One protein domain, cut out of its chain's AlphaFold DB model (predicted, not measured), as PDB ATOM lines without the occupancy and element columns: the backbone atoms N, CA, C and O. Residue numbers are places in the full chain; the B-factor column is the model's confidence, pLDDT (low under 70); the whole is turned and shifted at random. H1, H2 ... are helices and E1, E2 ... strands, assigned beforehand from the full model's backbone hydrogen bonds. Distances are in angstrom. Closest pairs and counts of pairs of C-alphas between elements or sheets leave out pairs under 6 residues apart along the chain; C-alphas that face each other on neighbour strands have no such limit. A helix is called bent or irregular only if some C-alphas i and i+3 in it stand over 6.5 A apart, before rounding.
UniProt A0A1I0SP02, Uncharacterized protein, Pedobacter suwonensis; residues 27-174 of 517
ATOM      1  N   ASN A  27     140.001 122.604 125.108       74.31
ATOM      2  CA  ASN A  27     138.674 122.215 125.605       74.31
ATOM      3  C   ASN A  27     138.639 122.135 127.135       74.31
ATOM      4  O   ASN A  27     137.692 122.613 127.752       74.31
ATOM      5  N   ASN A  28     139.681 121.563 127.743       80.50
ATOM      6  CA  ASN A  28     139.803 121.526 129.196       80.50
ATOM      7  C   ASN A  28     139.946 122.939 129.775       80.50
ATOM      8  O   ASN A  28     139.240 123.284 130.712       80.50
ATOM      9  N   TYR A  29     140.768 123.789 129.160       78.88
ATOM     10  CA  TYR A  29     140.957 125.180 129.565       78.88
ATOM     11  C   TYR A  29     139.669 126.009 129.466       78.88
ATOM     12  O   TYR A  29     139.335 126.742 130.391       78.88
ATOM     13  N   LEU A  30     138.907 125.863 128.378       80.12
ATOM     14  CA  LEU A  30     137.626 126.552 128.186       80.12
ATOM     15  C   LEU A  30     136.572 126.151 129.228       80.12
ATOM     16  O   LEU A  30     135.646 126.918 129.478       80.12
ATOM     17  N   LEU A  31     136.711 124.962 129.815       82.38
ATOM     18  CA  LEU A  31     135.810 124.419 130.830       82.38
ATOM     19  C   LEU A  31     136.404 124.469 132.248       82.38
ATOM     20  O   LEU A  31     135.797 123.910 133.156       82.38
ATOM     21  N   ASP A  32     137.558 125.122 132.436       87.38
ATOM     22  CA  ASP A  32     138.291 125.195 133.712       87.38
ATOM     23  C   ASP A  32     138.571 123.808 134.331       87.38
ATOM     24  O   ASP A  32     138.413 123.565 135.529       87.38
ATOM     25  N   ARG A  33     138.941 122.851 133.473       90.00
ATOM     26  CA  ARG A  33     139.259 121.466 133.836       90.00
ATOM     27  C   ARG A  33     140.760 121.237 133.852       90.00
ATOM     28  O   ARG A  33     141.469 121.590 132.910       90.00
ATOM     29  N   ASP A  34     141.222 120.520 134.869       90.88
ATOM     30  CA  ASP A  34     142.605 120.067 134.940       90.88
ATOM     31  C   ASP A  34     142.828 118.902 133.973       90.88
ATOM     32  O   ASP A  34     142.143 117.873 134.026       90.88
ATOM     33  N   SER A  35     143.821 119.023 133.092       90.19
ATOM     34  CA  SER A  35     144.180 117.926 132.201       90.19
ATOM     35  C   SER A  35     144.713 116.725 132.993       90.19
ATOM     36  O   SER A  35     145.390 116.838 134.021       90.19
ATOM     37  N   ALA A  36     144.372 115.520 132.535       91.69
ATOM     38  CA  ALA A  36     144.888 114.296 133.129       91.69
ATOM     39  C   ALA A  36     146.343 114.053 132.715       91.69
ATOM     40  O   ALA A  36     146.656 114.037 131.522       91.69
ATOM     41  N   SER A  37     147.225 113.821 133.692       92.38
ATOM     42  CA  SER A  37     148.626 113.487 133.407       92.38
ATOM     43  C   SER A  37     148.741 112.145 132.670       92.38
ATOM     44  O   SER A  37     148.008 111.198 132.970       92.38
ATOM     45  N   SER A  38     149.690 112.029 131.735       91.62
ATOM     46  CA  SER A  38     149.910 110.783 130.986       91.62
ATOM     47  C   SER A  38     150.151 109.561 131.886       91.62
ATOM     48  O   SER A  38     149.519 108.534 131.637       91.62
ATOM     49  N   PRO A  39     150.964 109.633 132.967       93.38
ATOM     50  CA  PRO A  39     151.147 108.493 133.869       93.38
ATOM     51  C   PRO A  39     149.843 108.016 134.515       93.38
ATOM     52  O   PRO A  39     149.623 106.813 134.655       93.38
ATOM     53  N   LEU A  40     148.953 108.948 134.871       95.12
ATOM     54  CA  LEU A  40     147.668 108.604 135.465       95.12
ATOM     55  C   LEU A  40     146.730 107.935 134.450       95.12
ATOM     56  O   LEU A  40     146.078 106.944 134.781       95.12
ATOM     57  N   ILE A  41     146.685 108.439 133.211       94.94
ATOM     58  CA  ILE A  41     145.908 107.822 132.124       94.94
ATOM     59  C   ILE A  41     146.396 106.389 131.867       94.94
ATOM     60  O   ILE A  41     145.581 105.472 131.765       94.94
ATOM     61  N   GLU A  42     147.711 106.168 131.809       92.81
ATOM     62  CA  GLU A  42     148.276 104.825 131.627       92.81
ATOM     63  C   GLU A  42     147.978 103.903 132.819       92.81
ATOM     64  O   GLU A  42     147.596 102.746 132.626       92.81
ATOM     65  N   SER A  43     148.038 104.419 134.053       95.25
ATOM     66  CA  SER A  43     147.611 103.680 135.249       95.25
ATOM     67  C   SER A  43     146.147 103.226 135.144       95.25
ATOM     68  O   SER A  43     145.838 102.060 135.402       95.25
ATOM     69  N   ALA A  44     145.250 104.102 134.677       96.94
ATOM     70  CA  ALA A  44     143.836 103.786 134.475       96.94
ATOM     71  C   ALA A  44     143.601 102.743 133.375       96.94
ATOM     72  O   ALA A  44     142.796 101.825 133.562       96.94
ATOM     73  N   LYS A  45     144.329 102.833 132.254       95.00
ATOM     74  CA  LYS A  45     144.294 101.829 131.179       95.00
ATOM     75  C   LYS A  45     144.694 100.450 131.699       95.00
ATOM     76  O   LYS A  45     143.962  99.482 131.483       95.00
ATOM     77  N   ILE A  46     145.811 100.364 132.425       90.75
ATOM     78  CA  ILE A  46     146.304  99.113 133.019       90.75
ATOM     79  C   ILE A  46     145.297  98.564 134.033       90.75
ATOM     80  O   ILE A  46     144.972  97.376 133.993       90.75
ATOM     81  N   TRP A  47     144.781  99.415 134.927       95.75
ATOM     82  CA  TRP A  47     143.777  99.014 135.913       95.75
ATOM     83  C   TRP A  47     142.530  98.451 135.226       95.75
ATOM     84  O   TRP A  47     142.080  97.362 135.582       95.75
ATOM     85  N   ARG A  48     142.007  99.136 134.198       94.69
ATOM     86  CA  ARG A  48     140.839  98.677 133.431       94.69
ATOM     87  C   ARG A  48     141.102  97.313 132.805       94.69
ATOM     88  O   ARG A  48     140.307  96.408 133.015       94.69
ATOM     89  N   LEU A  49     142.217  97.147 132.092       90.19
ATOM     90  CA  LEU A  49     142.565  95.880 131.437       90.19
ATOM     91  C   LEU A  49     142.639  94.704 132.421       90.19
ATOM     92  O   LEU A  49     142.208  93.606 132.081       90.19
ATOM     93  N   ARG A  50     143.129  94.929 133.646       92.00
ATOM     94  CA  ARG A  50     143.194  93.900 134.701       92.00
ATOM     95  C   ARG A  50     141.832  93.524 135.287       92.00
ATOM     96  O   ARG A  50     141.694  92.418 135.795       92.00
ATOM     97  N   ASN A  51     140.861  94.435 135.252       92.94
ATOM     98  CA  ASN A  51     139.535  94.252 135.854       92.94
ATOM     99  C   ASN A  51     138.443  93.892 134.830       92.94
ATOM    100  O   ASN A  51     137.305  93.614 135.216       92.94
ATOM    101  N   LEU A  52     138.774  93.883 133.536       90.12
ATOM    102  CA  LEU A  52     137.886  93.344 132.515       90.12
ATOM    103  C   LEU A  52     137.758  91.828 132.692       90.12
ATOM    104  O   LEU A  52     138.745  91.089 132.674       90.12
ATOM    105  N   THR A  53     136.528  91.355 132.850       82.50
ATOM    106  CA  THR A  53     136.212  89.933 132.835       82.50
ATOM    107  C   THR A  53     136.039  89.505 131.386       82.50
ATOM    108  O   THR A  53     135.032  89.812 130.752       82.50
ATOM    109  N   PHE A  54     137.030  88.796 130.857       71.25
ATOM    110  CA  PHE A  54     136.874  88.075 129.601       71.25
ATOM    111  C   PHE A  54     136.137  86.776 129.897       71.25
ATOM    112  O   PHE A  54     136.578  86.004 130.754       71.25
ATOM    113  N   ASP A  55     135.019  86.546 129.213       59.38
ATOM    114  CA  ASP A  55     134.251  85.319 129.368       59.38
ATOM    115  C   ASP A  55     135.039  84.166 128.728       59.38
ATOM    116  O   ASP A  55     134.961  83.879 127.532       59.38
ATOM    117  N   LYS A  56     135.919  83.552 129.527       49.81
ATOM    118  CA  LYS A  56     136.904  82.564 129.058       49.81
ATOM    119  C   LYS A  56     136.258  81.313 128.462       49.81
ATOM    120  O   LYS A  56     136.934  80.597 127.734       49.81
ATOM    121  N   ALA A  57     134.986  81.046 128.767       52.34
ATOM    122  CA  ALA A  57     134.292  79.833 128.346       52.34
ATOM    123  C   ALA A  57     134.013  79.780 126.835       52.34
ATOM    124  O   ALA A  57     134.033  78.693 126.270       52.34
ATOM    125  N   ASN A  58     133.819  80.930 126.175       52.84
ATOM    126  CA  ASN A  58     133.470  80.980 124.748       52.84
ATOM    127  C   ASN A  58     134.492  81.727 123.881       52.84
ATOM    128  O   ASN A  58     134.301  81.832 122.672       52.84
ATOM    129  N   GLY A  59     135.565  82.274 124.470       50.97
ATOM    130  CA  GLY A  59     136.574  83.051 123.734       50.97
ATOM    131  C   GLY A  59     136.033  84.334 123.087       50.97
ATOM    132  O   GLY A  59     136.771  85.032 122.397       50.97
ATOM    133  N   THR A  60     134.762  84.664 123.312       47.97
ATOM    134  CA  THR A  60     134.100  85.864 122.822       47.97
ATOM    135  C   THR A  60     134.091  86.914 123.924       47.97
ATOM    136  O   THR A  60     133.706  86.654 125.065       47.97
ATOM    137  N   ALA A  61     134.551  88.123 123.599       51.69
ATOM    138  CA  ALA A  61     134.360  89.263 124.484       51.69
ATOM    139  C   ALA A  61     132.850  89.449 124.734       51.69
ATOM    140  O   ALA A  61     132.070  89.277 123.790       51.69
ATOM    141  N   PRO A  62     132.411  89.793 125.963       57.34
ATOM    142  CA  PRO A  62     131.018  90.145 126.200       57.34
ATOM    143  C   PRO A  62     130.582  91.196 125.177       57.34
ATOM    144  O   PRO A  62     131.311  92.151 124.903       57.34
ATOM    145  N   SER A  63     129.399  91.006 124.594       53.59
ATOM    146  CA  SER A  63     128.919  91.717 123.399       53.59
ATOM    147  C   SER A  63     128.766  93.237 123.555       53.59
ATOM    148  O   SER A  63     128.395  93.905 122.595       53.59
ATOM    149  N   LYS A  64     129.056  93.803 124.736       69.25
ATOM    150  CA  LYS A  64     128.984  95.241 125.035       69.25
ATOM    151  C   LYS A  64     130.081  95.697 126.006       69.25
ATOM    152  O   LYS A  64     129.790  96.199 127.090       69.25
ATOM    153  N   ILE A  65     131.357  95.541 125.645       82.25
ATOM    154  CA  ILE A  65     132.431  96.253 126.360       82.25
ATOM    155  C   ILE A  65     132.475  97.700 125.865       82.25
ATOM    156  O   ILE A  65     132.882  97.966 124.737       82.25
ATOM    157  N   LEU A  66     132.120  98.645 126.733       89.06
ATOM    158  CA  LEU A  66     132.220 100.072 126.428       89.06
ATOM    159  C   LEU A  66     133.677 100.524 126.262       89.06
ATOM    160  O   LEU A  66     134.561 100.112 127.027       89.06
ATOM    161  N   LYS A  67     133.927 101.390 125.271       90.25
ATOM    162  CA  LYS A  67     135.260 101.899 124.922       90.25
ATOM    163  C   LYS A  67     135.460 103.334 125.453       90.25
ATOM    164  O   LYS A  67     134.785 104.244 124.989       90.25
ATOM    165  N   PRO A  68     136.396 103.562 126.390       94.56
ATOM    166  CA  PRO A  68     136.723 104.906 126.878       94.56
ATOM    167  C   PRO A  68     137.439 105.768 125.824       94.56
ATOM    168  O   PRO A  68     138.350 105.295 125.146       94.56
ATOM    169  N   HIS A  69     137.097 107.053 125.766       92.69
ATOM    170  CA  HIS A  69     137.747 108.083 124.951       92.69
ATOM    171  C   HIS A  69     138.889 108.739 125.748       92.69
ATOM    172  O   HIS A  69     138.762 109.837 126.288       92.69
ATOM    173  N   TRP A  70     140.018 108.038 125.883       91.94
ATOM    174  CA  TRP A  70     141.148 108.461 126.730       91.94
ATOM    175  C   TRP A  70     141.722 109.840 126.389       91.94
ATOM    176  O   TRP A  70     142.260 110.526 127.261       91.94
ATOM    177  N   GLN A  71     141.641 110.237 125.121       85.69
ATOM    178  CA  GLN A  71     142.095 111.537 124.646       85.69
ATOM    179  C   GLN A  71     141.323 112.692 125.293       85.69
ATOM    180  O   GLN A  71     141.922 113.732 125.550       85.69
ATOM    181  N   ASP A  72     140.064 112.467 125.669       88.88
ATOM    182  CA  ASP A  72     139.173 113.473 126.250       88.88
ATOM    183  C   ASP A  72     139.156 113.423 127.785       88.88
ATOM    184  O   ASP A  72     138.267 113.981 128.419       88.88
ATOM    185  N   ALA A  73     140.118 112.729 128.401       94.94
ATOM    186  CA  ALA A  73     140.177 112.575 129.848       94.94
ATOM    187  C   ALA A  73     140.609 113.861 130.575       94.94
ATOM    188  O   ALA A  73     141.562 114.538 130.163       94.94
ATOM    189  N   TRP A  74     139.979 114.122 131.721       95.56
ATOM    190  CA  TRP A  74     140.318 115.217 132.634       95.56
ATOM    191  C   TRP A  74     140.247 114.773 134.097       95.56
ATOM    192  O   TRP A  74     139.782 113.675 134.415       95.56
ATOM    193  N   GLN A  75     140.741 115.622 134.991       95.56
ATOM    194  CA  GLN A  75     140.735 115.391 136.426       95.56
ATOM    195  C   GLN A  75     139.812 116.367 137.141       95.56
ATOM    196  O   GLN A  75     139.647 117.518 136.743       95.56
ATOM    197  N   ILE A  76     139.224 115.893 138.232       95.62
ATOM    198  CA  ILE A  76     138.374 116.702 139.090       95.62
ATOM    199  C   ILE A  76     138.489 116.226 140.534       95.62
ATOM    200  O   ILE A  76     138.531 115.027 140.807       95.62
ATOM    201  N   LYS A  77     138.548 117.159 141.483       95.25
ATOM    202  CA  LYS A  77     138.536 116.835 142.912       95.25
ATOM    203  C   LYS A  77     137.096 116.766 143.409       95.25
ATOM    204  O   LYS A  77     136.388 117.768 143.310       95.25
ATOM    205  N   SER A  78     136.658 115.619 143.920       94.44
ATOM    206  CA  SER A  78     135.327 115.466 144.511       94.44
ATOM    207  C   SER A  78     135.189 116.226 145.829       94.44
ATOM    208  O   SER A  78     136.163 116.683 146.428       94.44
ATOM    209  N   SER A  79     133.944 116.375 146.278       92.75
ATOM    210  CA  SER A  79     133.565 117.071 147.514       92.75
ATOM    211  C   SER A  79     134.175 116.456 148.780       92.75
ATOM    212  O   SER A  79     134.447 117.180 149.732       92.75
ATOM    213  N   ASP A  80     134.452 115.153 148.773       90.19
ATOM    214  CA  ASP A  80     135.173 114.443 149.840       90.19
ATOM    215  C   ASP A  80     136.706 114.616 149.767       90.19
ATOM    216  O   ASP A  80     137.440 114.119 150.618       90.19
ATOM    217  N   GLY A  81     137.202 115.329 148.753       91.25
ATOM    218  CA  GLY A  81     138.615 115.588 148.518       91.25
ATOM    219  C   GLY A  81     139.345 114.534 147.686       91.25
ATOM    220  O   GLY A  81     140.524 114.749 147.387       91.25
ATOM    221  N   SER A  82     138.683 113.444 147.282       91.75
ATOM    222  CA  SER A  82     139.271 112.434 146.398       91.75
ATOM    223  C   SER A  82     139.550 113.015 145.008       91.75
ATOM    224  O   SER A  82     138.814 113.860 144.502       91.75
ATOM    225  N   LEU A  83     140.629 112.570 144.365       95.50
ATOM    226  CA  LEU A  83     140.944 112.972 142.996       95.50
ATOM    227  C   LEU A  83     140.357 111.946 142.027       95.50
ATOM    228  O   LEU A  83     140.690 110.759 142.088       95.50
ATOM    229  N   LEU A  84     139.479 112.409 141.146       97.00
ATOM    230  CA  LEU A  84     138.802 111.601 140.145       97.00
ATOM    231  C   LEU A  84     139.416 111.856 138.770       97.00
ATOM    232  O   LEU A  84     139.586 113.004 138.364       97.00
ATOM    233  N   LEU A  85     139.694 110.782 138.038       97.69
ATOM    234  CA  LEU A  85     139.944 110.817 136.602       97.69
ATOM    235  C   LEU A  85     138.638 110.476 135.886       97.69
ATOM    236  O   LEU A  85     138.079 109.395 136.094       97.69
ATOM    237  N   ILE A  86     138.177 111.386 135.035       97.88
ATOM    238  CA  ILE A  86     136.957 111.236 134.247       97.88
ATOM    239  C   ILE A  86     137.347 110.973 132.799       97.88
ATOM    240  O   ILE A  86     138.176 111.686 132.236       97.88
ATOM    241  N   VAL A  87     136.758 109.939 132.202       97.38
ATOM    242  CA  VAL A  87     137.011 109.560 130.810       97.38
ATOM    243  C   VAL A  87     135.672 109.323 130.110       97.38
ATOM    244  O   VAL A  87     134.971 108.375 130.470       97.38
ATOM    245  N   PRO A  88     135.285 110.158 129.131       95.94
ATOM    246  CA  PRO A  88     134.070 109.950 128.343       95.94
ATOM    247  C   PRO A  88     134.043 108.603 127.622       95.94
ATOM    248  O   PRO A  88     135.063 107.935 127.458       95.94
ATOM    249  N   THR A  89     132.862 108.206 127.169       94.38
ATOM    250  CA  THR A  89     132.631 107.034 126.312       94.38
ATOM    251  C   THR A  89     131.376 107.278 125.479       94.38
ATOM    252  O   THR A  89     130.662 108.248 125.725       94.38
ATOM    253  N   SER A  90     131.091 106.400 124.515       87.19
ATOM    254  CA  SER A  90     129.825 106.406 123.775       87.19
ATOM    255  C   SER A  90     128.605 106.464 124.701       87.19
ATOM    256  O   SER A  90     128.602 105.875 125.790       87.19
ATOM    257  N   GLU A  91     127.571 107.173 124.260       85.81
ATOM    258  CA  GLU A  91     126.333 107.419 125.001       85.81
ATOM    259  C   GLU A  91     125.180 106.630 124.372       85.81
ATOM    260  O   GLU A  91     125.363 105.927 123.382       85.81
ATOM    261  N   HIS A  92     124.000 106.657 124.991       79.25
ATOM    262  CA  HIS A  92     122.802 106.131 124.334       79.25
ATOM    263  C   HIS A  92     122.231 107.197 123.404       79.25
ATOM    264  O   HIS A  92     122.210 108.378 123.758       79.25
ATOM    265  N   PHE A  93     121.676 106.781 122.267       79.88
ATOM    266  CA  PHE A  93     120.777 107.651 121.521       79.88
ATOM    267  C   PHE A  93     119.570 108.016 122.393       79.88
ATOM    268  O   PHE A  93     118.984 107.146 123.025       79.88
ATOM    269  N   ILE A  94     119.172 109.288 122.408       84.38
ATOM    270  CA  ILE A  94     117.983 109.766 123.120       84.38
ATOM    271  C   ILE A  94     117.129 110.569 122.141       84.38
ATOM    272  O   ILE A  94     117.546 111.631 121.684       84.38
ATOM    273  N   SER A  95     115.923 110.089 121.826       82.50
ATOM    274  CA  SER A  95     114.967 110.855 121.010       82.50
ATOM    275  C   SER A  95     114.161 111.847 121.850       82.50
ATOM    276  O   SER A  95     113.664 112.842 121.326       82.50
ATOM    277  N   ASN A  96     114.044 111.605 123.158       85.00
ATOM    278  CA  ASN A  96     113.359 112.498 124.079       85.00
ATOM    279  C   ASN A  96     114.200 113.748 124.396       85.00
ATOM    280  O   ASN A  96     115.179 113.679 125.135       85.00
ATOM    281  N   SER A  97     113.788 114.918 123.903       86.81
ATOM    282  CA  SER A  97     114.515 116.175 124.130       86.81
ATOM    283  C   SER A  97     114.630 116.582 125.602       86.81
ATOM    284  O   SER A  97     115.582 117.286 125.950       86.81
ATOM    285  N   ASP A  98     113.691 116.137 126.442       87.38
ATOM    286  CA  ASP A  98     113.673 116.402 127.883       87.38
ATOM    287  C   ASP A  98     114.663 115.530 128.657       87.38
ATOM    288  O   ASP A  98     114.939 115.821 129.818       87.38
ATOM    289  N   VAL A  99     115.193 114.468 128.054       91.56
ATOM    290  CA  VAL A  99     116.164 113.586 128.698       91.56
ATOM    291  C   VAL A  99     117.547 113.907 128.148       91.56
ATOM    292  O   VAL A  99     117.758 114.015 126.939       91.56
ATOM    293  N   LYS A 100     118.516 114.069 129.047       92.44
ATOM    294  CA  LYS A 100     119.935 114.174 128.704       92.44
ATOM    295  C   LYS A 100     120.683 113.072 129.422       92.44
ATOM    296  O   LYS A 100     120.586 112.969 130.639       92.44
ATOM    297  N   VAL A 101     121.420 112.270 128.664       92.81
ATOM    298  CA  VAL A 101     122.268 111.209 129.207       92.81
ATOM    299  C   VAL A 101     123.711 111.576 128.953       92.81
ATOM    300  O   VAL A 101     124.029 112.059 127.874       92.81
ATOM    301  N   ARG A 102     124.571 111.356 129.945       95.75
ATOM    302  CA  ARG A 102     126.024 111.415 129.789       95.75
ATOM    303  C   ARG A 102     126.660 110.190 130.420       95.75
ATOM    304  O   ARG A 102     126.232 109.776 131.498       95.75
ATOM    305  N   ARG A 103     127.679 109.621 129.776       96.31
ATOM    306  CA  ARG A 103     128.338 108.397 130.252       96.31
ATOM    307  C   ARG A 103     129.842 108.583 130.397       96.31
ATOM    308  O   ARG A 103     130.514 109.077 129.495       96.31
ATOM    309  N   PHE A 104     130.381 108.126 131.524       97.50
ATOM    310  CA  PHE A 104     131.804 108.249 131.831       97.50
ATOM    311  C   PHE A 104     132.344 106.998 132.495       97.50
ATOM    312  O   PHE A 104     131.684 106.383 133.327       97.50
ATOM    313  N   PHE A 105     133.601 106.695 132.218       98.25
ATOM    314  CA  PHE A 105     134.437 105.974 133.158       98.25
ATOM    315  C   PHE A 105     134.936 106.960 134.216       98.25
ATOM    316  O   PHE A 105     135.451 108.029 133.890       98.25
ATOM    317  N   VAL A 106     134.798 106.590 135.484       98.19
ATOM    318  CA  VAL A 106     135.285 107.370 136.620       98.19
ATOM    319  C   VAL A 106     136.231 106.510 137.432       98.19
ATOM    320  O   VAL A 106     135.843 105.465 137.960       98.19
ATOM    321  N   PHE A 107     137.474 106.972 137.540       98.12
ATOM    322  CA  PHE A 107     138.512 106.324 138.322       98.12
ATOM    323  C   PHE A 107     138.849 107.169 139.546       98.12
ATOM    324  O   PHE A 107     139.182 108.345 139.422       98.12
ATOM    325  N   THR A 108     138.783 106.571 140.729       97.00
ATOM    326  CA  THR A 108     139.266 107.192 141.964       97.00
ATOM    327  C   THR A 108     140.761 106.943 142.089       97.00
ATOM    328  O   THR A 108     141.233 105.819 141.885       97.00
ATOM    329  N   THR A 109     141.502 107.996 142.415       94.12
ATOM    330  CA  THR A 109     142.962 107.977 142.437       94.12
ATOM    331  C   THR A 109     143.492 108.328 143.821       94.12
ATOM    332  O   THR A 109     142.941 109.182 144.520       94.12
ATOM    333  N   LYS A 110     144.590 107.681 144.213       88.94
ATOM    334  CA  LYS A 110     145.327 107.969 145.443       88.94
ATOM    335  C   LYS A 110     146.816 107.909 145.152       88.94
ATOM    336  O   LYS A 110     147.302 106.945 144.563       88.94
ATOM    337  N   ASN A 111     147.547 108.951 145.546       86.06
ATOM    338  CA  ASN A 111     148.990 109.067 145.305       86.06
ATOM    339  C   ASN A 111     149.372 108.835 143.825       86.06
ATOM    340  O   ASN A 111     150.342 108.139 143.535       86.06
ATOM    341  N   GLY A 112     148.565 109.353 142.891       83.00
ATOM    342  CA  GLY A 112     148.792 109.219 141.446       83.00
ATOM    343  C   GLY A 112     148.469 107.846 140.843       83.00
ATOM    344  O   GLY A 112     148.668 107.661 139.646       83.00
ATOM    345  N   ASN A 113     147.953 106.895 141.630       88.19
ATOM    346  CA  ASN A 113     147.558 105.567 141.159       88.19
ATOM    347  C   ASN A 113     146.040 105.392 141.194       88.19
ATOM    348  O   ASN A 113     145.372 105.911 142.087       88.19
ATOM    349  N   VAL A 114     145.500 104.624 140.245       96.31
ATOM    350  CA  VAL A 114     144.080 104.255 140.228       96.31
ATOM    351  C   VAL A 114     143.799 103.154 141.250       96.31
ATOM    352  O   VAL A 114     144.383 102.074 141.180       96.31
ATOM    353  N   GLU A 115     142.871 103.413 142.172       95.62
ATOM    354  CA  GLU A 115     142.421 102.431 143.168       95.62
ATOM    355  C   GLU A 115     141.173 101.680 142.696       95.62
ATOM    356  O   GLU A 115     141.099 100.452 142.780       95.62
ATOM    357  N   LYS A 116     140.196 102.420 142.165       96.56
ATOM    358  CA  LYS A 116     138.890 101.903 141.749       96.56
ATOM    359  C   LYS A 116     138.452 102.571 140.453       96.56
ATOM    360  O   LYS A 116     138.647 103.770 140.290       96.56
ATOM    361  N   GLY A 117     137.813 101.811 139.570       97.12
ATOM    362  CA  GLY A 117     137.146 102.304 138.368       97.12
ATOM    363  C   GLY A 117     135.698 101.828 138.304       97.12
ATOM    364  O   GLY A 117     135.389 100.699 138.690       97.12
ATOM    365  N   ARG A 118     134.816 102.696 137.817       97.56
ATOM    366  CA  ARG A 118     133.396 102.418 137.570       97.56
ATOM    367  C   ARG A 118     132.927 103.146 136.320       97.56
ATOM    368  O   ARG A 118     133.596 104.073 135.865       97.56
ATOM    369  N   ILE A 119     131.786 102.738 135.790       97.75
ATOM    370  CA  ILE A 119     131.086 103.470 134.738       97.75
ATOM    371  C   ILE A 119     129.900 104.172 135.391       97.75
ATOM    372  O   ILE A 119     129.185 103.573 136.192       97.75
ATOM    373  N   LEU A 120     129.722 105.449 135.081       97.69
ATOM    374  CA  LEU A 120     128.606 106.259 135.540       97.69
ATOM    375  C   LEU A 120     127.761 106.683 134.350       97.69
ATOM    376  O   LEU A 120     128.297 107.163 133.350       97.69
ATOM    377  N   GLU A 121     126.450 106.563 134.500       97.06
ATOM    378  CA  GLU A 121     125.466 107.156 133.603       97.06
ATOM    379  C   GLU A 121     124.676 108.218 134.355       97.06
ATOM    380  O   GLU A 121     124.003 107.922 135.340       97.06
ATOM    381  N   LEU A 122     124.787 109.463 133.903       97.00
ATOM    382  CA  LEU A 122     124.046 110.597 134.434       97.00
ATOM    383  C   LEU A 122     122.831 110.825 133.546       97.00
ATOM    384  O   LEU A 122     122.997 111.098 132.358       97.00
ATOM    385  N   ILE A 123     121.635 110.755 134.116       96.12
ATOM    386  CA  ILE A 123     120.370 110.976 133.419       96.12
ATOM    387  C   ILE A 123     119.719 112.208 134.039       96.12
ATOM    388  O   ILE A 123     119.370 112.200 135.214       96.12
ATOM    389  N   GLY A 124     119.589 113.286 133.269       95.00
ATOM    390  CA  GLY A 124     118.927 114.519 133.692       95.00
ATOM    391  C   GLY A 124     117.596 114.723 132.981       95.00
ATOM    392  O   GLY A 124     117.515 114.566 131.761       95.00
ATOM    393  N   PHE A 125     116.576 115.130 133.736       90.62
ATOM    394  CA  PHE A 125     115.239 115.431 133.226       90.62
ATOM    395  C   PHE A 125     115.001 116.939 133.187       90.62
ATOM    396  O   PHE A 125     115.068 117.612 134.214       90.62
ATOM    397  N   LYS A 126     114.734 117.476 131.990       89.31
ATOM    398  CA  LYS A 126     114.617 118.918 131.695       89.31
ATOM    399  C   LYS A 126     115.778 119.733 132.265       89.31
ATOM    400  O   LYS A 126     115.622 120.893 132.630       89.31
ATOM    401  N   TYR A 127     116.948 119.107 132.332       90.25
ATOM    402  CA  TYR A 127     118.128 119.651 132.972       90.25
ATOM    403  C   TYR A 127     119.317 119.572 132.022       90.25
ATOM    404  O   TYR A 127     119.570 118.539 131.396       90.25
ATOM    405  N   ASN A 128     120.074 120.664 131.929       86.38
ATOM    406  CA  ASN A 128     121.295 120.692 131.140       86.38
ATOM    407  C   ASN A 128     122.434 120.030 131.929       86.38
ATOM    408  O   ASN A 128     123.174 120.696 132.656       86.38
ATOM    409  N   VAL A 129     122.540 118.703 131.788       90.50
ATOM    410  CA  VAL A 129     123.585 117.894 132.437       90.50
ATOM    411  C   VAL A 129     124.969 118.411 132.064       90.50
ATOM    412  O   VAL A 129     125.828 118.473 132.933       90.50
ATOM    413  N   GLU A 130     125.173 118.845 130.817       88.00
ATOM    414  CA  GLU A 130     126.492 119.277 130.359       88.00
ATOM    415  C   GLU A 130     126.961 120.562 131.041       88.00
ATOM    416  O   GLU A 130     128.089 120.635 131.521       88.00
ATOM    417  N   ALA A 131     126.075 121.551 131.163       87.06
ATOM    418  CA  ALA A 131     126.413 122.824 131.799       87.06
ATOM    419  C   ALA A 131     126.797 122.684 133.284       87.06
ATOM    420  O   ALA A 131     127.447 123.567 133.834       87.06
ATOM    421  N   ASN A 132     126.400 121.587 133.936       91.81
ATOM    422  CA  ASN A 132     126.620 121.356 135.364       91.81
ATOM    423  C   ASN A 132     127.341 120.033 135.643       91.81
ATOM    424  O   ASN A 132     127.283 119.516 136.762       91.81
ATOM    425  N   LEU A 133     128.000 119.468 134.632       94.69
ATOM    426  CA  LEU A 133     128.564 118.126 134.692       94.69
ATOM    427  C   LEU A 133     129.556 117.983 135.851       94.69
ATOM    428  O   LEU A 133     129.444 117.079 136.675       94.69
ATOM    429  N   ASP A 134     130.482 118.927 135.958       94.44
ATOM    430  CA  ASP A 134     131.533 118.935 136.973       94.44
ATOM    431  C   ASP A 134     130.957 119.069 138.385       94.44
ATOM    432  O   ASP A 134     131.425 118.417 139.318       94.44
ATOM    433  N   LEU A 135     129.901 119.870 138.548       94.81
ATOM    434  CA  LEU A 135     129.196 120.017 139.817       94.81
ATOM    435  C   LEU A 135     128.526 118.701 140.237       94.81
ATOM    436  O   LEU A 135     128.608 118.331 141.410       94.81
ATOM    437  N   ILE A 136     127.904 117.986 139.293       95.88
ATOM    438  CA  ILE A 136     127.291 116.679 139.547       95.88
ATOM    439  C   ILE A 136     128.374 115.667 139.924       95.88
ATOM    440  O   ILE A 136     128.299 115.074 140.998       95.88
ATOM    441  N   LEU A 137     129.417 115.523 139.098       96.38
ATOM    442  CA  LEU A 137     130.513 114.570 139.312       96.38
ATOM    443  C   LEU A 137     131.233 114.791 140.653       96.38
ATOM    444  O   LEU A 137     131.559 113.828 141.345       96.38
ATOM    445  N   LYS A 138     131.430 116.050 141.069       95.62
ATOM    446  CA  LYS A 138     132.028 116.400 142.372       95.62
ATOM    447  C   LYS A 138     131.201 115.922 143.567       95.62
ATOM    448  O   LYS A 138     131.762 115.667 144.633       95.62
ATOM    449  N   ASN A 139     129.884 115.840 143.415       96.19
ATOM    450  CA  ASN A 139     128.936 115.653 144.512       96.19
ATOM    451  C   ASN A 139     128.133 114.348 144.392       96.19
ATOM    452  O   ASN A 139     127.084 114.210 145.022       96.19
ATOM    453  N   ILE A 140     128.618 113.370 143.618       93.81
ATOM    454  CA  ILE A 140     127.987 112.046 143.529       93.81
ATOM    455  C   ILE A 140     127.868 111.440 144.930       93.81
ATOM    456  O   ILE A 140     128.844 111.352 145.672       93.81
ATOM    457  N   GLY A 141     126.662 111.001 145.285       92.44
ATOM    458  CA  GLY A 141     126.369 110.414 146.592       92.44
ATOM    459  C   GLY A 141     126.048 111.421 147.700       92.44
ATOM    460  O   GLY A 141     125.589 110.985 148.759       92.44
ATOM    461  N   SER A 142     126.185 112.721 147.436       94.94
ATOM    462  CA  SER A 142     125.858 113.840 148.331       94.94
ATOM    463  C   SER A 142     124.789 114.740 147.707       94.94
ATOM    464  O   SER A 142     124.466 114.583 146.536       94.94
ATOM    465  N   ASN A 143     124.229 115.690 148.464       94.50
ATOM    466  CA  ASN A 143     123.370 116.728 147.880       94.50
ATOM    467  C   ASN A 143     124.178 117.606 146.911       94.50
ATOM    468  O   ASN A 143     125.327 117.948 147.184       94.50
ATOM    469  N   ILE A 144     123.555 118.009 145.808       94.00
ATOM    470  CA  ILE A 144     124.144 118.841 144.760       94.00
ATOM    471  C   ILE A 144     123.524 120.235 144.871       94.00
ATOM    472  O   ILE A 144     122.304 120.371 144.905       94.00
ATOM    473  N   SER A 145     124.347 121.285 144.904       88.81
ATOM    474  CA  SER A 145     123.875 122.678 144.919       88.81
ATOM    475  C   SER A 145     123.408 123.121 143.523       88.81
ATOM    476  O   SER A 145     124.009 123.976 142.886       88.81
ATOM    477  N   SER A 146     122.373 122.462 143.006       89.88
ATOM    478  CA  SER A 146     121.761 122.725 141.699       89.88
ATOM    479  C   SER A 146     120.289 122.318 141.719       89.88
ATOM    480  O   SER A 146     119.825 121.682 142.664       89.88
ATOM    481  N   ASP A 147     119.552 122.625 140.660       92.38
ATOM    482  CA  ASP A 147     118.200 122.123 140.418       92.38
ATOM    483  C   ASP A 147     118.177 120.740 139.733       92.38
ATOM    484  O   ASP A 147     117.120 120.297 139.276       92.38
ATOM    485  N   PHE A 148     119.309 120.018 139.725       94.06
ATOM    486  CA  PHE A 148     119.430 118.702 139.097       94.06
ATOM    487  C   PHE A 148     118.347 117.737 139.581       94.06
ATOM    488  O   PHE A 148     118.248 117.416 140.767       94.06
ATOM    489  N   SER A 149     117.529 117.276 138.640       93.38
ATOM    490  CA  SER A 149     116.517 116.251 138.862       93.38
ATOM    491  C   SER A 149     116.768 115.128 137.868       93.38
ATOM    492  O   SER A 149     116.829 115.373 136.660       93.38
ATOM    493  N   GLY A 150     116.993 113.922 138.373       94.62
ATOM    494  CA  GLY A 150     117.602 112.870 137.574       94.62
ATOM    495  C   GLY A 150     118.123 111.696 138.383       94.62
ATOM    496  O   GLY A 150     117.903 111.602 139.592       94.62
ATOM    497  N   SER A 151     118.853 110.819 137.706       96.56
ATOM    498  CA  SER A 151     119.492 109.648 138.294       96.56
ATOM    499  C   SER A 151     120.964 109.549 137.896       96.56
ATOM    500  O   SER A 151     121.399 110.030 136.850       96.56
ATOM    501  N   VAL A 152     121.753 108.944 138.780       97.19
ATOM    502  CA  VAL A 152     123.128 108.516 138.525       97.19
ATOM    503  C   VAL A 152     123.156 107.008 138.679       97.19
ATOM    504  O   VAL A 152     122.983 106.510 139.790       97.19
ATOM    505  N   ILE A 153     123.352 106.282 137.585       97.25
ATOM    506  CA  ILE A 153     123.438 104.821 137.598       97.25
ATOM    507  C   ILE A 153     124.914 104.430 137.592       97.25
ATOM    508  O   ILE A 153     125.697 104.895 136.762       97.25
ATOM    509  N   GLU A 154     125.300 103.589 138.545       97.25
ATOM    510  CA  GLU A 154     126.657 103.082 138.684       97.25
ATOM    511  C   GLU A 154     126.752 101.657 138.149       97.25
ATOM    512  O   GLU A 154     125.984 100.772 138.537       97.25
ATOM    513  N   TYR A 155     127.763 101.416 137.327       96.06
ATOM    514  CA  TYR A 155     128.122 100.107 136.810       96.06
ATOM    515  C   TYR A 155     129.583  99.799 137.134       96.06
ATOM    516  O   TYR A 155     130.410 100.694 137.335       96.06
ATOM    517  N   ASP A 156     129.926  98.518 137.153       95.44
ATOM    518  CA  ASP A 156     131.323  98.110 137.153       95.44
ATOM    519  C   ASP A 156     131.972  98.344 135.776       95.44
ATOM    520  O   ASP A 156     131.343  98.790 134.814       95.44
ATOM    521  N   ILE A 157     133.263  98.033 135.666       94.75
ATOM    522  CA  ILE A 157     134.021  98.230 134.424       94.75
ATOM    523  C   ILE A 157     133.583  97.301 133.276       94.75
ATOM    524  O   ILE A 157     133.950  97.535 132.126       94.75
ATOM    525  N   ASN A 158     132.804  96.262 133.591       91.38
ATOM    526  CA  ASN A 158     132.214  95.304 132.657       91.38
ATOM    527  C   ASN A 158     130.753  95.653 132.340       91.38
ATOM    528  O   ASN A 158     130.035  94.833 131.774       91.38
ATOM    529  N   TYR A 159     130.322  96.864 132.711       91.88
ATOM    530  CA  TYR A 159     128.981  97.387 132.481       91.88
ATOM    531  C   TYR A 159     127.869  96.561 133.153       91.88
ATOM    532  O   TYR A 159     126.734  96.502 132.686       91.88
ATOM    533  N   ARG A 160     128.180  95.938 134.299       90.75
ATOM    534  CA  ARG A 160     127.192  95.302 135.180       90.75
ATOM    535  C   ARG A 160     126.720  96.310 136.216       90.75
ATOM    536  O   ARG A 160     127.545  96.934 136.883       90.75
ATOM    537  N   ARG A 161     125.403  96.473 136.347       91.81
ATOM    538  CA  ARG A 161     124.801  97.441 137.272       91.81
ATOM    539  C   ARG A 161     125.214  97.122 138.711       91.81
ATOM    540  O   ARG A 161     125.132  95.976 139.144       91.81
ATOM    541  N   LEU A 162     125.662  98.145 139.431       93.94
ATOM    542  CA  LEU A 162     126.051  98.072 140.838       93.94
ATOM    543  C   LEU A 162     125.018  98.754 141.726       93.94
ATOM    544  O   LEU A 162     124.569  98.174 142.708       93.94
ATOM    545  N   ASN A 163     124.680 100.002 141.401       95.75
ATOM    546  CA  ASN A 163     123.802 100.833 142.214       95.75
ATOM    547  C   ASN A 163     123.187 101.960 141.371       95.75
ATOM    548  O   ASN A 163     123.558 102.165 140.218       95.75
ATOM    549  N   SER A 164     122.286 102.730 141.966       95.94
ATOM    550  CA  SER A 164     121.780 103.980 141.408       95.94
ATOM    551  C   SER A 164     121.482 104.984 142.517       95.94
ATOM    552  O   SER A 164     121.217 104.601 143.654       95.94
ATOM    553  N   ILE A 165     121.534 106.269 142.188       95.19
ATOM    554  CA  ILE A 165     121.269 107.372 143.110       95.19
ATOM    555  C   ILE A 165     120.295 108.330 142.430       95.19
ATOM    556  O   ILE A 165     120.576 108.802 141.329       95.19
ATOM    557  N   GLY A 166     119.177 108.646 143.082       94.94
ATOM    558  CA  GLY A 166     118.234 109.649 142.594       94.94
ATOM    559  C   GLY A 166     118.461 111.032 143.173       94.94
ATOM    560  O   GLY A 166     118.924 111.198 144.305       94.94
ATOM    561  N   TYR A 167     118.064 112.026 142.389       95.25
ATOM    562  CA  TYR A 167     118.116 113.431 142.744       95.25
ATOM    563  C   TYR A 167     116.806 114.123 142.392       95.25
ATOM    564  O   TYR A 167     116.292 113.982 141.282       95.25
ATOM    565  N   LEU A 168     116.302 114.928 143.324       92.88
ATOM    566  CA  LEU A 168     115.175 115.824 143.105       92.88
ATOM    567  C   LEU A 168     115.569 117.239 143.520       92.88
ATOM    568  O   LEU A 168     115.732 117.525 144.709       92.88
ATOM    569  N   LYS A 169     115.717 118.133 142.534       92.94
ATOM    570  CA  LYS A 169     116.175 119.521 142.731       92.94
ATOM    571  C   LYS A 169     117.459 119.591 143.571       92.94
ATOM    572  O   LYS A 169     117.511 120.271 144.596       92.94
ATOM    573  N   GLY A 170     118.441 118.778 143.191       93.00
ATOM    574  CA  GLY A 170     119.747 118.663 143.836       93.00
ATOM    575  C   GLY A 170     119.758 117.874 145.145       93.00
ATOM    576  O   GLY A 170     120.827 117.486 145.612       93.00
ATOM    577  N   LYS A 171     118.601 117.574 145.744       95.38
ATOM    578  CA  LYS A 171     118.535 116.751 146.955       95.38
ATOM    579  C   LYS A 171     118.615 115.278 146.593       95.38
ATOM    580  O   LYS A 171     117.840 114.809 145.763       95.38
ATOM    581  N   LYS A 172     119.524 114.559 147.245       95.12
ATOM    582  CA  LYS A 172     119.610 113.107 147.139       95.12
ATOM    583  C   LYS A 172     118.344 112.479 147.720       95.12
ATOM    584  O   LYS A 172     117.918 112.853 148.814       95.12
ATOM    585  N   ILE A 173     117.776 111.522 147.000       92.44
ATOM    586  CA  ILE A 173     116.616 110.734 147.423       92.44
ATOM    587  C   ILE A 173     116.939 109.242 147.324       92.44
ATOM    588  O   ILE A 173     117.819 108.845 146.555       92.44
ATOM    589  N   ASP A 174     116.244 108.427 148.117       87.88
ATOM    590  CA  ASP A 174     116.337 106.974 148.004       87.88
ATOM    591  C   ASP A 174     115.510 106.514 146.801       87.88
ATOM    592  O   ASP A 174     114.278 106.483 146.826       87.88
TER     593      ASP A 174
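Overview. This is residues 27 to 174 of the 517 residues of an uncharacterized protein of Pedobacter suwonensis (UniProt A0A1I0SP02). One strongly twisted antiparallel sheet of seven strands is curled like part of a barrel, an open trough that wraps round the short helix H3. The longer helix H2 packs on the opposite face of the sheet, across E3 and E4, and residues 55 to 60, in the long link after H2, stick out from the body. The printed part has 148 residues with three named helices and seven named strands, in the order H1 H2 E1 E2 E3 E4 H3 E5 E6 E7 along the chain, and the sheet's order is E1 E2 E3 E4 E5 E6 E7. The class is mixed, helices and strands. The whole is compact, with a radius of gyration of the C-alphas of 15.5 A and spans of 45 by 34 by 28 A.

Along the chain. The two longest strands are E3, residues 99 to 110, 34.1 A from first to last C-alpha, and E4, residues 113 to 125, 34.7 A. E4 begins at C-alpha 113 (147.558, 105.567, 141.159) and bends by 61 degrees at residue 116. E2 holds residues 83 to 88, 16.5 A, and E1 residues 74 to 77, 10.6 A. E5 is residues 150 to 155, 16.6 A, E6 residues 161 to 168, 21.6 A, and E7 residues 171 to 173, 6.3 A, ending at C-alpha 173 (116.616, 110.734, 147.423). H2, residues 38 to 51, measures 20.1 A and begins at C-alpha 38 (149.910, 110.783, 130.986). H3, residues 130 to 138, measures 13.5 A and is irregular: C-alphas 131 and 134 are 8.3 A apart. H1, residues 27 to 30, measures 5.2 A.

Arrangement. From edge to edge of the sheet the strands' lines turn by 92 degrees and the way across it turns by 100 degrees. E3 and E4 form a hairpin, their directions at 164 degrees, with N 106 and O 118 2.8 A apart, within hydrogen-bond range. On the other side of E3 from E4 is its neighbour E2, with N 87 and O 105 at 2.9 A, and the neighbour of E2 on its other side is the edge strand E1, with N 76 and O 84 at 2.9 A. E1 E2 E3 E4 are a meander, each strand the antiparallel neighbour of the one before; E5 E6 E7 are another. E4, of the first meander, and E5, of the second, are antiparallel neighbours, with N 121 and O 153 at 2.9 A. E5 and E6 have N 152 and O 165 at 2.8 A, and E6 and the edge strand E7 have N 173 and O 166 at 2.9 A. H2 and H3 are on opposite faces of the sheet, three layers with a helix layer on each face. H2 is over E3 and E4 at a height over the sheet of 8.6 A and runs across the strands, at 79 degrees to E3 on the local plane; its closest C-alphas to E4 are those of Ala 44 and Val 114, 5.8 A apart. The sheet curls round H3, whose closest C-alphas to E1 are those of Lys 138 and Lys 77, 6.5 A apart. H1 is not on the sheet. Residues 34 to 35 pair antiparallel with residues 74 to 75 of E1. In H2 every O i to N i+4 pair is within hydrogen-bond range, in H3 3 of 5 are, and H1 is too short for such a pair.

Size, cuts and confidence. The two C-alphas farthest apart are those of Asn 58 and Ser 145, 47.3 A. The printed part has no cut. The links from H2 to E1, 22 residues, and from H3 to E5, 11 residues, are long. Residues 55 to 60 stand free. The mean pLDDT of the printed part is 89.6, and residues 55 to 64 are under 70.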